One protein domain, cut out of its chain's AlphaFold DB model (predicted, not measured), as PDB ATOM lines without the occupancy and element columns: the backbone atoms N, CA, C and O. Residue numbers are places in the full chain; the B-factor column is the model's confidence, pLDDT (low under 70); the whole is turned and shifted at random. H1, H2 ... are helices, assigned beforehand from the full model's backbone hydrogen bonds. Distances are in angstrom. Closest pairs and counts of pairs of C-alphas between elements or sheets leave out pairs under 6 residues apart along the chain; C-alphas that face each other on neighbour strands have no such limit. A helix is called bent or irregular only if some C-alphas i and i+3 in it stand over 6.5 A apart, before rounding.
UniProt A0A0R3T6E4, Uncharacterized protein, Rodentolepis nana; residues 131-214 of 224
ATOM      1  N   GLU A 131     125.366 165.794 104.991       90.88
ATOM      2  CA  GLU A 131     126.683 166.325 104.639       90.88
ATOM      3  C   GLU A 131     127.831 165.525 105.274       90.88
ATOM      4  O   GLU A 131     128.904 165.431 104.677       90.88
ATOM      5  N   ASN A 132     127.615 164.904 106.440       91.88
ATOM      6  CA  ASN A 132     128.632 164.071 107.087       91.88
ATOM      7  C   ASN A 132     128.880 162.802 106.271       91.88
ATOM      8  O   ASN A 132     130.019 162.523 105.910       91.88
ATOM      9  N   ILE A 133     127.812 162.103 105.877       89.88
ATOM     10  CA  ILE A 133     127.916 160.906 105.028       89.88
ATOM     11  C   ILE A 133     128.508 161.283 103.662       89.88
ATOM     12  O   ILE A 133     129.319 160.558 103.092       89.88
ATOM     13  N   ARG A 134     128.160 162.463 103.133       89.44
ATOM     14  CA  ARG A 134     128.753 162.976 101.891       89.44
ATOM     15  C   ARG A 134     130.254 163.262 102.032       89.44
ATOM     16  O   ARG A 134     130.987 163.136 101.053       89.44
ATOM     17  N   LYS A 135     130.721 163.682 103.210       90.50
ATOM     18  CA  LYS A 135     132.150 163.846 103.511       90.50
ATOM     19  C   LYS A 135     132.854 162.494 103.591       90.50
ATOM     20  O   LYS A 135     133.851 162.337 102.904       90.50
ATOM     21  N   GLU A 136     132.286 161.532 104.312       91.81
ATOM     22  CA  GLU A 136     132.818 160.164 104.402       91.81
ATOM     23  C   GLU A 136     132.965 159.523 103.012       91.81
ATOM     24  O   GLU A 136     134.008 158.973 102.686       91.81
ATOM     25  N   LEU A 137     131.968 159.674 102.132       90.31
ATOM     26  CA  LEU A 137     132.058 159.171 100.754       90.31
ATOM     27  C   LEU A 137     133.169 159.832  99.929       90.31
ATOM     28  O   LEU A 137     133.748 159.180  99.065       90.31
ATOM     29  N   ARG A 138     133.450 161.120 100.164       89.38
ATOM     30  CA  ARG A 138     134.561 161.816  99.495       89.38
ATOM     31  C   ARG A 138     135.909 161.327 100.009       89.38
ATOM     32  O   ARG A 138     136.793 161.111  99.200       89.38
ATOM     33  N   GLU A 139     136.034 161.095 101.313       91.06
ATOM     34  CA  GLU A 139     137.255 160.531 101.901       91.06
ATOM     35  C   GLU A 139     137.557 159.143 101.313       91.06
ATOM     36  O   GLU A 139     138.690 158.871 100.933       91.06
ATOM     37  N   VAL A 140     136.530 158.308 101.118       90.06
ATOM     38  CA  VAL A 140     136.679 157.012 100.433       90.06
ATOM     39  C   VAL A 140     137.083 157.172  98.959       90.06
ATOM     40  O   VAL A 140     137.927 156.422  98.476       90.06
ATOM     41  N   ASP A 141     136.506 158.130  98.224       88.25
ATOM     42  CA  ASP A 141     136.903 158.405  96.830       88.25
ATOM     43  C   ASP A 141     138.368 158.866  96.736       88.25
ATOM     44  O   ASP A 141     139.100 158.431  95.844       88.25
ATOM     45  N   ASP A 142     138.817 159.691  97.684       87.69
ATOM     46  CA  ASP A 142     140.206 160.138  97.783       87.69
ATOM     47  C   ASP A 142     141.149 158.950  98.051       87.69
ATOM     48  O   ASP A 142     142.131 158.771  97.330       87.69
ATOM     49  N   GLU A 143     140.816 158.070  99.004       89.56
ATOM     50  CA  GLU A 143     141.596 156.853  99.294       89.56
ATOM     51  C   GLU A 143     141.709 155.921  98.075       89.56
ATOM     52  O   GLU A 143     142.780 155.381  97.782       89.56
ATOM     53  N   ILE A 144     140.620 155.756  97.319       85.81
ATOM     54  CA  ILE A 144     140.613 154.952  96.089       85.81
ATOM     55  C   ILE A 144     141.507 155.586  95.013       85.81
ATOM     56  O   ILE A 144     142.220 154.875  94.297       85.81
ATOM     57  N   ASN A 145     141.485 156.912  94.875       81.56
ATOM     58  CA  ASN A 145     142.320 157.622  93.906       81.56
ATOM     59  C   ASN A 145     143.813 157.564  94.257       81.56
ATOM     60  O   ASN A 145     144.639 157.434  93.348       81.56
ATOM     61  N   GLU A 146     144.159 157.615  95.543       85.38
ATOM     62  CA  GLU A 146     145.532 157.408  96.018       85.38
ATOM     63  C   GLU A 146     146.011 155.992  95.691       85.38
ATOM     64  O   GLU A 146     147.078 155.818  95.100       85.38
ATOM     65  N   LEU A 147     145.181 154.974  95.953       83.94
ATOM     66  CA  LEU A 147     145.494 153.597  95.577       83.94
ATOM     67  C   LEU A 147     145.728 153.470  94.065       83.94
ATOM     68  O   LEU A 147     146.727 152.887  93.644       83.94
ATOM     69  N   ARG A 148     144.847 154.048  93.235       78.75
ATOM     70  CA  ARG A 148     145.009 154.044  91.769       78.75
ATOM     71  C   ARG A 148     146.337 154.671  91.345       78.75
ATOM     72  O   ARG A 148     147.018 154.121  90.484       78.75
ATOM     73  N   SER A 149     146.697 155.801  91.947       76.56
ATOM     74  CA  SER A 149     147.938 156.516  91.635       76.56
ATOM     75  C   SER A 149     149.168 155.690  92.020       76.56
ATOM     76  O   SER A 149     150.106 155.582  91.232       76.56
ATOM     77  N   ALA A 150     149.124 155.014  93.171       75.75
ATOM     78  CA  ALA A 150     150.180 154.106  93.604       75.75
ATOM     79  C   ALA A 150     150.388 152.943  92.616       75.75
ATOM     80  O   ALA A 150     151.523 152.631  92.261       75.75
ATOM     81  N   PHE A 151     149.312 152.333  92.102       71.25
ATOM     82  CA  PHE A 151     149.417 151.286  91.073       71.25
ATOM     83  C   PHE A 151     150.105 151.776  89.794       71.25
ATOM     84  O   PHE A 151     150.899 151.044  89.195       71.25
ATOM     85  N   GLU A 152     149.812 153.004  89.361       68.56
ATOM     86  CA  GLU A 152     150.482 153.596  88.204       68.56
ATOM     87  C   GLU A 152     151.978 153.791  88.472       68.56
ATOM     88  O   GLU A 152     152.792 153.430  87.620       68.56
ATOM     89  N   GLU A 153     152.348 154.294  89.650       71.94
ATOM     90  CA  GLU A 153     153.738 154.546  90.040       71.94
ATOM     91  C   GLU A 153     154.566 153.259  90.148       71.94
ATOM     92  O   GLU A 153     155.589 153.141  89.471       71.94
ATOM     93  N   PHE A 154     154.105 152.257  90.903       65.00
ATOM     94  CA  PHE A 154     154.869 151.018  91.092       65.00
ATOM     95  C   PHE A 154     155.041 150.213  89.800       65.00
ATOM     96  O   PHE A 154     156.059 149.559  89.591       65.00
ATOM     97  N   SER A 155     154.079 150.291  88.876       61.25
ATOM     98  CA  SER A 155     154.187 149.595  87.588       61.25
ATOM     99  C   SER A 155     155.252 150.182  86.643       61.25
ATOM    100  O   SER A 155     155.526 149.593  85.589       61.25
ATOM    101  N   ASN A 156     155.839 151.339  86.983       57.91
ATOM    102  CA  ASN A 156     156.747 152.085  86.113       57.91
ATOM    103  C   ASN A 156     158.244 151.859  86.374       57.91
ATOM    104  O   ASN A 156     159.032 152.286  85.521       57.91
ATOM    105  N   ASP A 157     158.649 151.162  87.442       56.22
ATOM    106  CA  ASP A 157     160.056 150.781  87.624       56.22
ATOM    107  C   ASP A 157     160.396 149.533  86.789       56.22
ATOM    108  O   ASP A 157     159.800 148.457  86.902       56.22
ATOM    109  N   LYS A 158     161.312 149.720  85.830       60.12
ATOM    110  CA  LYS A 158     161.512 148.814  84.680       60.12
ATOM    111  C   LYS A 158     162.753 147.931  84.752       60.12
ATOM    112  O   LYS A 158     162.879 147.053  83.904       60.12
ATOM    113  N   GLU A 159     163.652 148.147  85.710       60.00
ATOM    114  CA  GLU A 159     164.967 147.485  85.705       60.00
ATOM    115  C   GLU A 159     165.140 146.430  86.802       60.00
ATOM    116  O   GLU A 159     165.665 145.356  86.515       60.00
ATOM    117  N   HIS A 160     164.647 146.670  88.021       64.06
ATOM    118  CA  HIS A 160     164.865 145.768  89.154       64.06
ATOM    119  C   HIS A 160     163.621 145.641  90.034       64.06
ATOM    120  O   HIS A 160     162.961 146.636  90.311       64.06
ATOM    121  N   VAL A 161     163.336 144.416  90.480       69.94
ATOM    122  CA  VAL A 161     162.314 144.130  91.497       69.94
ATOM    123  C   VAL A 161     162.877 144.513  92.871       69.94
ATOM    124  O   VAL A 161     163.987 144.105  93.212       69.94
ATOM    125  N   ASN A 162     162.136 145.287  93.657       71.62
ATOM    126  CA  ASN A 162     162.507 145.790  94.979       71.62
ATOM    127  C   ASN A 162     161.538 145.284  96.072       71.62
ATOM    128  O   ASN A 162     160.499 144.702  95.781       71.62
ATOM    129  N   TYR A 163     161.847 145.492  97.356       75.25
ATOM    130  CA  TYR A 163     161.049 144.943  98.466       75.25
ATOM    131  C   TYR A 163     159.544 145.330  98.467       75.25
ATOM    132  O   TYR A 163     158.741 144.499  98.895       75.25
ATOM    133  N   PRO A 164     159.103 146.520  97.995       76.50
ATOM    134  CA  PRO A 164     157.676 146.845  97.919       76.50
ATOM    135  C   PRO A 164     156.941 146.050  96.834       76.50
ATOM    136  O   PRO A 164     155.737 145.832  96.952       76.50
ATOM    137  N   ASP A 165     157.661 145.567  95.818       77.69
ATOM    138  CA  ASP A 165     157.089 144.816  94.700       77.69
ATOM    139  C   ASP A 165     156.538 143.459  95.137       77.69
ATOM    140  O   ASP A 165     155.631 142.940  94.498       77.69
ATOM    141  N   PHE A 166     157.022 142.906  96.253       81.19
ATOM    142  CA  PHE A 166     156.465 141.690  96.851       81.19
ATOM    143  C   PHE A 166     155.049 141.937  97.388       81.19
ATOM    144  O   PHE A 166     154.143 141.158  97.113       81.19
ATOM    145  N   ASN A 167     154.830 143.067  98.070       79.19
ATOM    146  CA  ASN A 167     153.491 143.448  98.532       79.19
ATOM    147  C   ASN A 167     152.561 143.757  97.349       79.19
ATOM    148  O   ASN A 167     151.372 143.445  97.392       79.19
ATOM    149  N   LEU A 168     153.097 144.370  96.288       80.19
ATOM    150  CA  LEU A 168     152.340 144.613  95.065       80.19
ATOM    151  C   LEU A 168     151.982 143.305  94.353       80.19
ATOM    152  O   LEU A 168     150.850 143.164  93.900       80.19
ATOM    153  N   TYR A 169     152.915 142.357  94.261       82.31
ATOM    154  CA  TYR A 169     152.677 141.040  93.680       82.31
ATOM    155  C   TYR A 169     151.562 140.300  94.424       82.31
ATOM    156  O   TYR A 169     150.614 139.858  93.781       82.31
ATOM    157  N   ASP A 170     151.604 140.256  95.759       83.44
ATOM    158  CA  ASP A 170     150.551 139.630  96.572       83.44
ATOM    159  C   ASP A 170     149.176 140.277  96.328       83.44
ATOM    160  O   ASP A 170     148.156 139.593  96.198       83.44
ATOM    161  N   LEU A 171     149.134 141.609  96.215       82.88
ATOM    162  CA  LEU A 171     147.910 142.342  95.899       82.88
ATOM    163  C   LEU A 171     147.400 142.031  94.482       82.88
ATOM    164  O   LEU A 171     146.204 141.810  94.289       82.88
ATOM    165  N   LEU A 172     148.289 142.000  93.486       82.38
ATOM    166  CA  LEU A 172     147.943 141.679  92.099       82.38
ATOM    167  C   LEU A 172     147.497 140.220  91.942       82.38
ATOM    168  O   LEU A 172     146.570 139.953  91.177       82.38
ATOM    169  N   ASP A 173     148.092 139.286  92.682       83.75
ATOM    170  CA  ASP A 173     147.690 137.879  92.688       83.75
ATOM    171  C   ASP A 173     146.312 137.681  93.340       83.75
ATOM    172  O   ASP A 173     145.461 136.939  92.833       83.75
ATOM    173  N   MET A 174     146.016 138.440  94.399       83.44
ATOM    174  CA  MET A 174     144.673 138.489  94.980       83.44
ATOM    175  C   MET A 174     143.642 139.019  93.972       83.44
ATOM    176  O   MET A 174     142.562 138.439  93.823       83.44
ATOM    177  N   LEU A 175     143.972 140.085  93.235       82.12
ATOM    178  CA  LEU A 175     143.107 140.619  92.179       82.12
ATOM    179  C   LEU A 175     142.918 139.616  91.032       82.12
ATOM    180  O   LEU A 175     141.800 139.471  90.535       82.12
ATOM    181  N   ARG A 176     143.969 138.877  90.657       82.50
ATOM    182  CA  ARG A 176     143.903 137.795  89.662       82.50
ATOM    183  C   ARG A 176     142.983 136.662  90.116       82.50
ATOM    184  O   ARG A 176     142.225 136.137  89.306       82.50
ATOM    185  N   THR A 177     143.007 136.324  91.404       82.56
ATOM    186  CA  THR A 177     142.108 135.323  91.999       82.56
ATOM    187  C   THR A 177     140.644 135.765  91.924       82.56
ATOM    188  O   THR A 177     139.760 134.943  91.688       82.56
ATOM    189  N   LEU A 178     140.373 137.063  92.095       82.62
ATOM    190  CA  LEU A 178     139.022 137.615  91.997       82.62
ATOM    191  C   LEU A 178     138.529 137.712  90.544       82.62
ATOM    192  O   LEU A 178     137.363 137.429  90.268       82.62
ATOM    193  N   ALA A 179     139.399 138.129  89.622       81.06
ATOM    194  CA  ALA A 179     139.084 138.303  88.210       81.06
ATOM    195  C   ALA A 179     140.315 137.978  87.338       81.06
ATOM    196  O   ALA A 179     141.190 138.831  87.169       81.06
ATOM    197  N   PRO A 180     140.386 136.786  86.718       76.56
ATOM    198  CA  PRO A 180     141.593 136.334  86.020       76.56
ATOM    199  C   PRO A 180     141.936 137.163  84.772       76.56
ATOM    200  O   PRO A 180     143.094 137.213  84.362       76.56
ATOM    201  N   GLU A 181     140.958 137.852  84.180       78.75
ATOM    202  CA  GLU A 181     141.139 138.648  82.956       78.75
ATOM    203  C   GLU A 181     141.559 140.105  83.215       78.75
ATOM    204  O   GLU A 181     141.908 140.820  82.274       78.75
ATOM    205  N   ILE A 182     141.557 140.572  84.472       77.12
ATOM    206  CA  ILE A 182     141.755 141.999  84.789       77.12
ATOM    207  C   ILE A 182     143.148 142.509  84.395       77.12
ATOM    208  O   ILE A 182     143.309 143.663  83.998       77.12
ATOM    209  N   LEU A 183     144.151 141.631  84.444       73.06
ATOM    210  CA  LEU A 183     145.542 141.960  84.132       73.06
ATOM    211  C   LEU A 183     145.854 141.870  82.633       73.06
ATOM    212  O   LEU A 183     146.759 142.560  82.173       73.06
ATOM    213  N   ALA A 184     145.070 141.116  81.852       72.62
ATOM    214  CA  ALA A 184     145.262 140.981  80.402       72.62
ATOM    215  C   ALA A 184     145.001 142.297  79.640       72.62
ATOM    216  O   ALA A 184     145.468 142.497  78.520       72.62
ATOM    217  N   ILE A 185     144.261 143.225  80.257       76.31
ATOM    218  CA  ILE A 185     144.011 144.571  79.724       76.31
ATOM    219  C   ILE A 185     145.250 145.472  79.914       76.31
ATOM    220  O   ILE A 185     145.459 146.423  79.154       76.31
ATOM    221  N   HIS A 186     146.099 145.164  80.901       74.94
ATOM    222  CA  HIS A 186     147.204 146.003  81.355       74.94
ATOM    223  C   HIS A 186     148.562 145.329  81.136       74.94
ATOM    224  O   HIS A 186     149.157 144.740  82.035       74.94
ATOM    225  N   LEU A 187     149.099 145.513  79.930       75.31
ATOM    226  CA  LEU A 187     150.370 144.945  79.466       75.31
ATOM    227  C   LEU A 187     151.551 145.257  80.406       75.31
ATOM    228  O   LEU A 187     152.482 144.471  80.518       75.31
ATOM    229  N   ASN A 188     151.564 146.415  81.067       75.56
ATOM    230  CA  ASN A 188     152.601 146.790  82.036       75.56
ATOM    231  C   ASN A 188     152.566 145.912  83.295       75.56
ATOM    232  O   ASN A 188     153.616 145.427  83.716       75.56
ATOM    233  N   LEU A 189     151.375 145.693  83.855       74.75
ATOM    234  CA  LEU A 189     151.167 144.871  85.047       74.75
ATOM    235  C   LEU A 189     151.357 143.387  84.735       74.75
ATOM    236  O   LEU A 189     151.993 142.678  85.507       74.75
ATOM    237  N   GLU A 190     150.902 142.931  83.568       76.81
ATOM    238  CA  GLU A 190     151.170 141.571  83.097       76.81
ATOM    239  C   GLU A 190     152.678 141.326  82.945       76.81
ATOM    240  O   GLU A 190     153.207 140.343  83.460       76.81
ATOM    241  N   ASN A 191     153.406 142.259  82.326       77.56
ATOM    242  CA  ASN A 191     154.861 142.164  82.229       77.56
ATOM    243  C   ASN A 191     155.547 142.217  83.601       77.56
ATOM    244  O   ASN A 191     156.594 141.600  83.765       77.56
ATOM    245  N   PHE A 192     155.011 142.963  84.570       79.25
ATOM    246  CA  PHE A 192     155.524 142.975  85.941       79.25
ATOM    247  C   PHE A 192     155.364 141.602  86.608       79.25
ATOM    248  O   PHE A 192     156.352 141.048  87.083       79.25
ATOM    249  N   MET A 193     154.165 141.015  86.545       77.50
ATOM    250  CA  MET A 193     153.890 139.676  87.077       77.50
ATOM    251  C   MET A 193     154.786 138.623  86.424       77.50
ATOM    252  O   MET A 193     155.401 137.825  87.121       77.50
ATOM    253  N   LEU A 194     154.944 138.670  85.098       77.31
ATOM    254  CA  LEU A 194     155.837 137.760  84.378       77.31
ATOM    255  C   LEU A 194     157.299 137.919  84.809       77.31
ATOM    256  O   LEU A 194     157.984 136.918  84.978       77.31
ATOM    257  N   ARG A 195     157.797 139.148  85.013       75.88
ATOM    258  CA  ARG A 195     159.163 139.363  85.532       75.88
ATOM    259  C   ARG A 195     159.337 138.756  86.924       75.88
ATOM    260  O   ARG A 195     160.387 138.183  87.200       75.88
ATOM    261  N   PHE A 196     158.316 138.879  87.768       77.31
ATOM    262  CA  PHE A 196     158.326 138.350  89.126       77.31
ATOM    263  C   PHE A 196     158.276 136.810  89.139       77.31
ATOM    264  O   PHE A 196     159.132 136.176  89.754       77.31
ATOM    265  N   GLU A 197     157.350 136.201  88.390       78.31
ATOM    266  CA  GLU A 197     157.170 134.741  88.291       78.31
ATOM    267  C   GLU A 197     158.366 134.048  87.604       78.31
ATOM    268  O   GLU A 197     158.842 133.003  88.052       78.31
ATOM    269  N   LEU A 198     158.897 134.636  86.525       75.00
ATOM    270  CA  LEU A 198     159.987 134.042  85.740       75.00
ATOM    271  C   LEU A 198     161.368 134.230  86.377       75.00
ATOM    272  O   LEU A 198     162.324 133.591  85.935       75.00
ATOM    273  N   GLY A 199     161.501 135.072  87.409       74.94
ATOM    274  CA  GLY A 199     162.790 135.366  88.036       74.94
ATOM    275  C   GLY A 199     163.526 134.105  88.502       74.94
ATOM    276  O   GLY A 199     164.718 133.944  88.239       74.94
ATOM    277  N   GLN A 200     162.813 133.161  89.127       71.50
ATOM    278  CA  GLN A 200     163.405 131.902  89.590       71.50
ATOM    279  C   GLN A 200     163.747 130.954  88.428       71.50
ATOM    280  O   GLN A 200     164.825 130.360  88.408       71.50
ATOM    281  N   GLN A 201     162.864 130.838  87.434       74.19
ATOM    282  CA  GLN A 201     163.069 129.952  86.283       74.19
ATOM    283  C   GLN A 201     164.254 130.405  85.421       74.19
ATOM    284  O   GLN A 201     165.079 129.586  85.014       74.19
ATOM    285  N   ILE A 202     164.395 131.716  85.201       73.50
ATOM    286  CA  ILE A 202     165.527 132.297  84.471       73.50
ATOM    287  C   ILE A 202     166.841 132.024  85.217       73.50
ATOM    288  O   ILE A 202     167.830 131.655  84.585       73.50
ATOM    289  N   ARG A 203     166.858 132.120  86.555       71.31
ATOM    290  CA  ARG A 203     168.043 131.798  87.374       71.31
ATOM    291  C   ARG A 203     168.455 130.329  87.258       71.31
ATOM    292  O   ARG A 203     169.642 130.039  87.097       71.31
ATOM    293  N   LEU A 204     167.493 129.405  87.287       76.44
ATOM    294  CA  LEU A 204     167.759 127.973  87.099       76.44
ATOM    295  C   LEU A 204     168.317 127.681  85.699       76.44
ATOM    296  O   LEU A 204     169.306 126.961  85.567       76.44
ATOM    297  N   LEU A 205     167.744 128.296  84.661       75.38
ATOM    298  CA  LEU A 205     168.211 128.142  83.284       75.38
ATOM    299  C   LEU A 205     169.631 128.688  83.085       75.38
ATOM    300  O   LEU A 205     170.455 128.023  82.462       75.38
ATOM    301  N   LEU A 206     169.938 129.874  83.621       78.06
ATOM    302  CA  LEU A 206     171.281 130.462  83.536       78.06
ATOM    303  C   LEU A 206     172.324 129.580  84.231       78.06
ATOM    304  O   LEU A 206     173.407 129.366  83.686       78.06
ATOM    305  N   THR A 207     171.956 128.989  85.373       77.56
ATOM    306  CA  THR A 207     172.790 128.013  86.089       77.56
ATOM    307  C   THR A 207     173.048 126.764  85.239       77.56
ATOM    308  O   THR A 207     174.197 126.346  85.103       77.56
ATOM    309  N   TYR A 208     172.010 126.195  84.613       81.50
ATOM    310  CA  TYR A 208     172.136 125.022  83.738       81.50
ATOM    311  C   TYR A 208     172.989 125.296  82.490       81.50
ATOM    312  O   TYR A 208     173.831 124.482  82.111       81.50
ATOM    313  N   CYS A 209     172.801 126.455  81.860       85.56
ATOM    314  CA  CYS A 209     173.551 126.867  80.673       85.56
ATOM    315  C   CYS A 209     175.008 127.268  80.979       85.56
ATOM    316  O   CYS A 209     175.783 127.469  80.045       85.56
ATOM    317  N   GLY A 210     175.389 127.388  82.256       81.12
ATOM    318  CA  GLY A 210     176.721 127.835  82.673       81.12
ATOM    319  C   GLY A 210     176.988 129.318  82.402       81.12
ATOM    320  O   GLY A 210     178.147 129.739  82.370       81.12
ATOM    321  N   GLU A 211     175.934 130.107  82.191       84.19
ATOM    322  CA  GLU A 211     176.026 131.551  81.986       84.19
ATOM    323  C   GLU A 211     176.202 132.256  83.333       84.19
ATOM    324  O   GLU A 211     175.541 131.937  84.324       84.19
ATOM    325  N   LYS A 212     177.115 133.229  83.386       77.00
ATOM    326  CA  LYS A 212     177.380 133.974  84.622       77.00
ATOM    327  C   LYS A 212     176.283 135.007  84.846       77.00
ATOM    328  O   LYS A 212     175.998 135.804  83.958       77.00
ATOM    329  N   PHE A 213     175.737 135.035  86.052       78.88
ATOM    330  CA  PHE A 213     174.824 136.075  86.504       78.88
ATOM    331  C   PHE A 213     175.185 136.496  87.925       78.88
ATOM    332  O   PHE A 213     175.648 135.678  88.722       78.88
ATOM    333  N   ASP A 214     174.973 137.771  88.233       73.44
ATOM    334  CA  ASP A 214     175.169 138.299  89.577       73.44
ATOM    335  C   ASP A 214     173.884 138.094  90.380       73.44
ATOM    336  O   ASP A 214     172.795 138.480  89.950       73.44
TER     337      ASP A 214
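AT A GLANCE: This is residues 131 to 214 of the 224 residues of an uncharacterized protein of Rodentolepis nana (UniProt A0A0R3T6E4). This is a thin rod, with H1 reaching out at one end, bent H3 at the other, and H2 set crosswise between; residues 131 to 149 and 204 to 210 stick out. The printed part has 84 residues with three named helices, H1, H2, H3, and no named strand: all helix. It is only just loose, close to extended, with a radius of gyration of the C-alphas of 17.6 A, spanning 67 by 25 by 18 A.

IN THESE COORDINATES: Find C-alpha 131 at (126.683, 166.325, 104.639); from there H1 runs 34.8 A to residue 154. H2, residues 163 to 178, covers 24.1 A. H3, residues 187 to 209, was assigned as one helix by its hydrogen bonds but is bent: C-alphas 197 and 200 are 7.0 A apart. Its arms are H3a, residues 187 to 197, and H3b, residues 200 to 209, ending at (173.551, 126.867, 80.673).

HOW THE PARTS SIT: H1 and H2 are close but not clearly touching, with closest C-alphas Phe 154 and Asp 165, 7.5 A. H2 and H3a are too, at Tyr 169 and Met 193, 6.9 A. H3b is apart from H1 and H2. Each O i to N i+4 pair is within hydrogen-bond range in H1, H3a and H3b, and 11 of 12 in H2.

THE WHOLE: The farthest C-alphas, Glu 131 and Gly 210, are 66.8 A apart. The printed part has no cut, and no link is long. Look for pLDDT under 70 at residues 152 and 154 to 161.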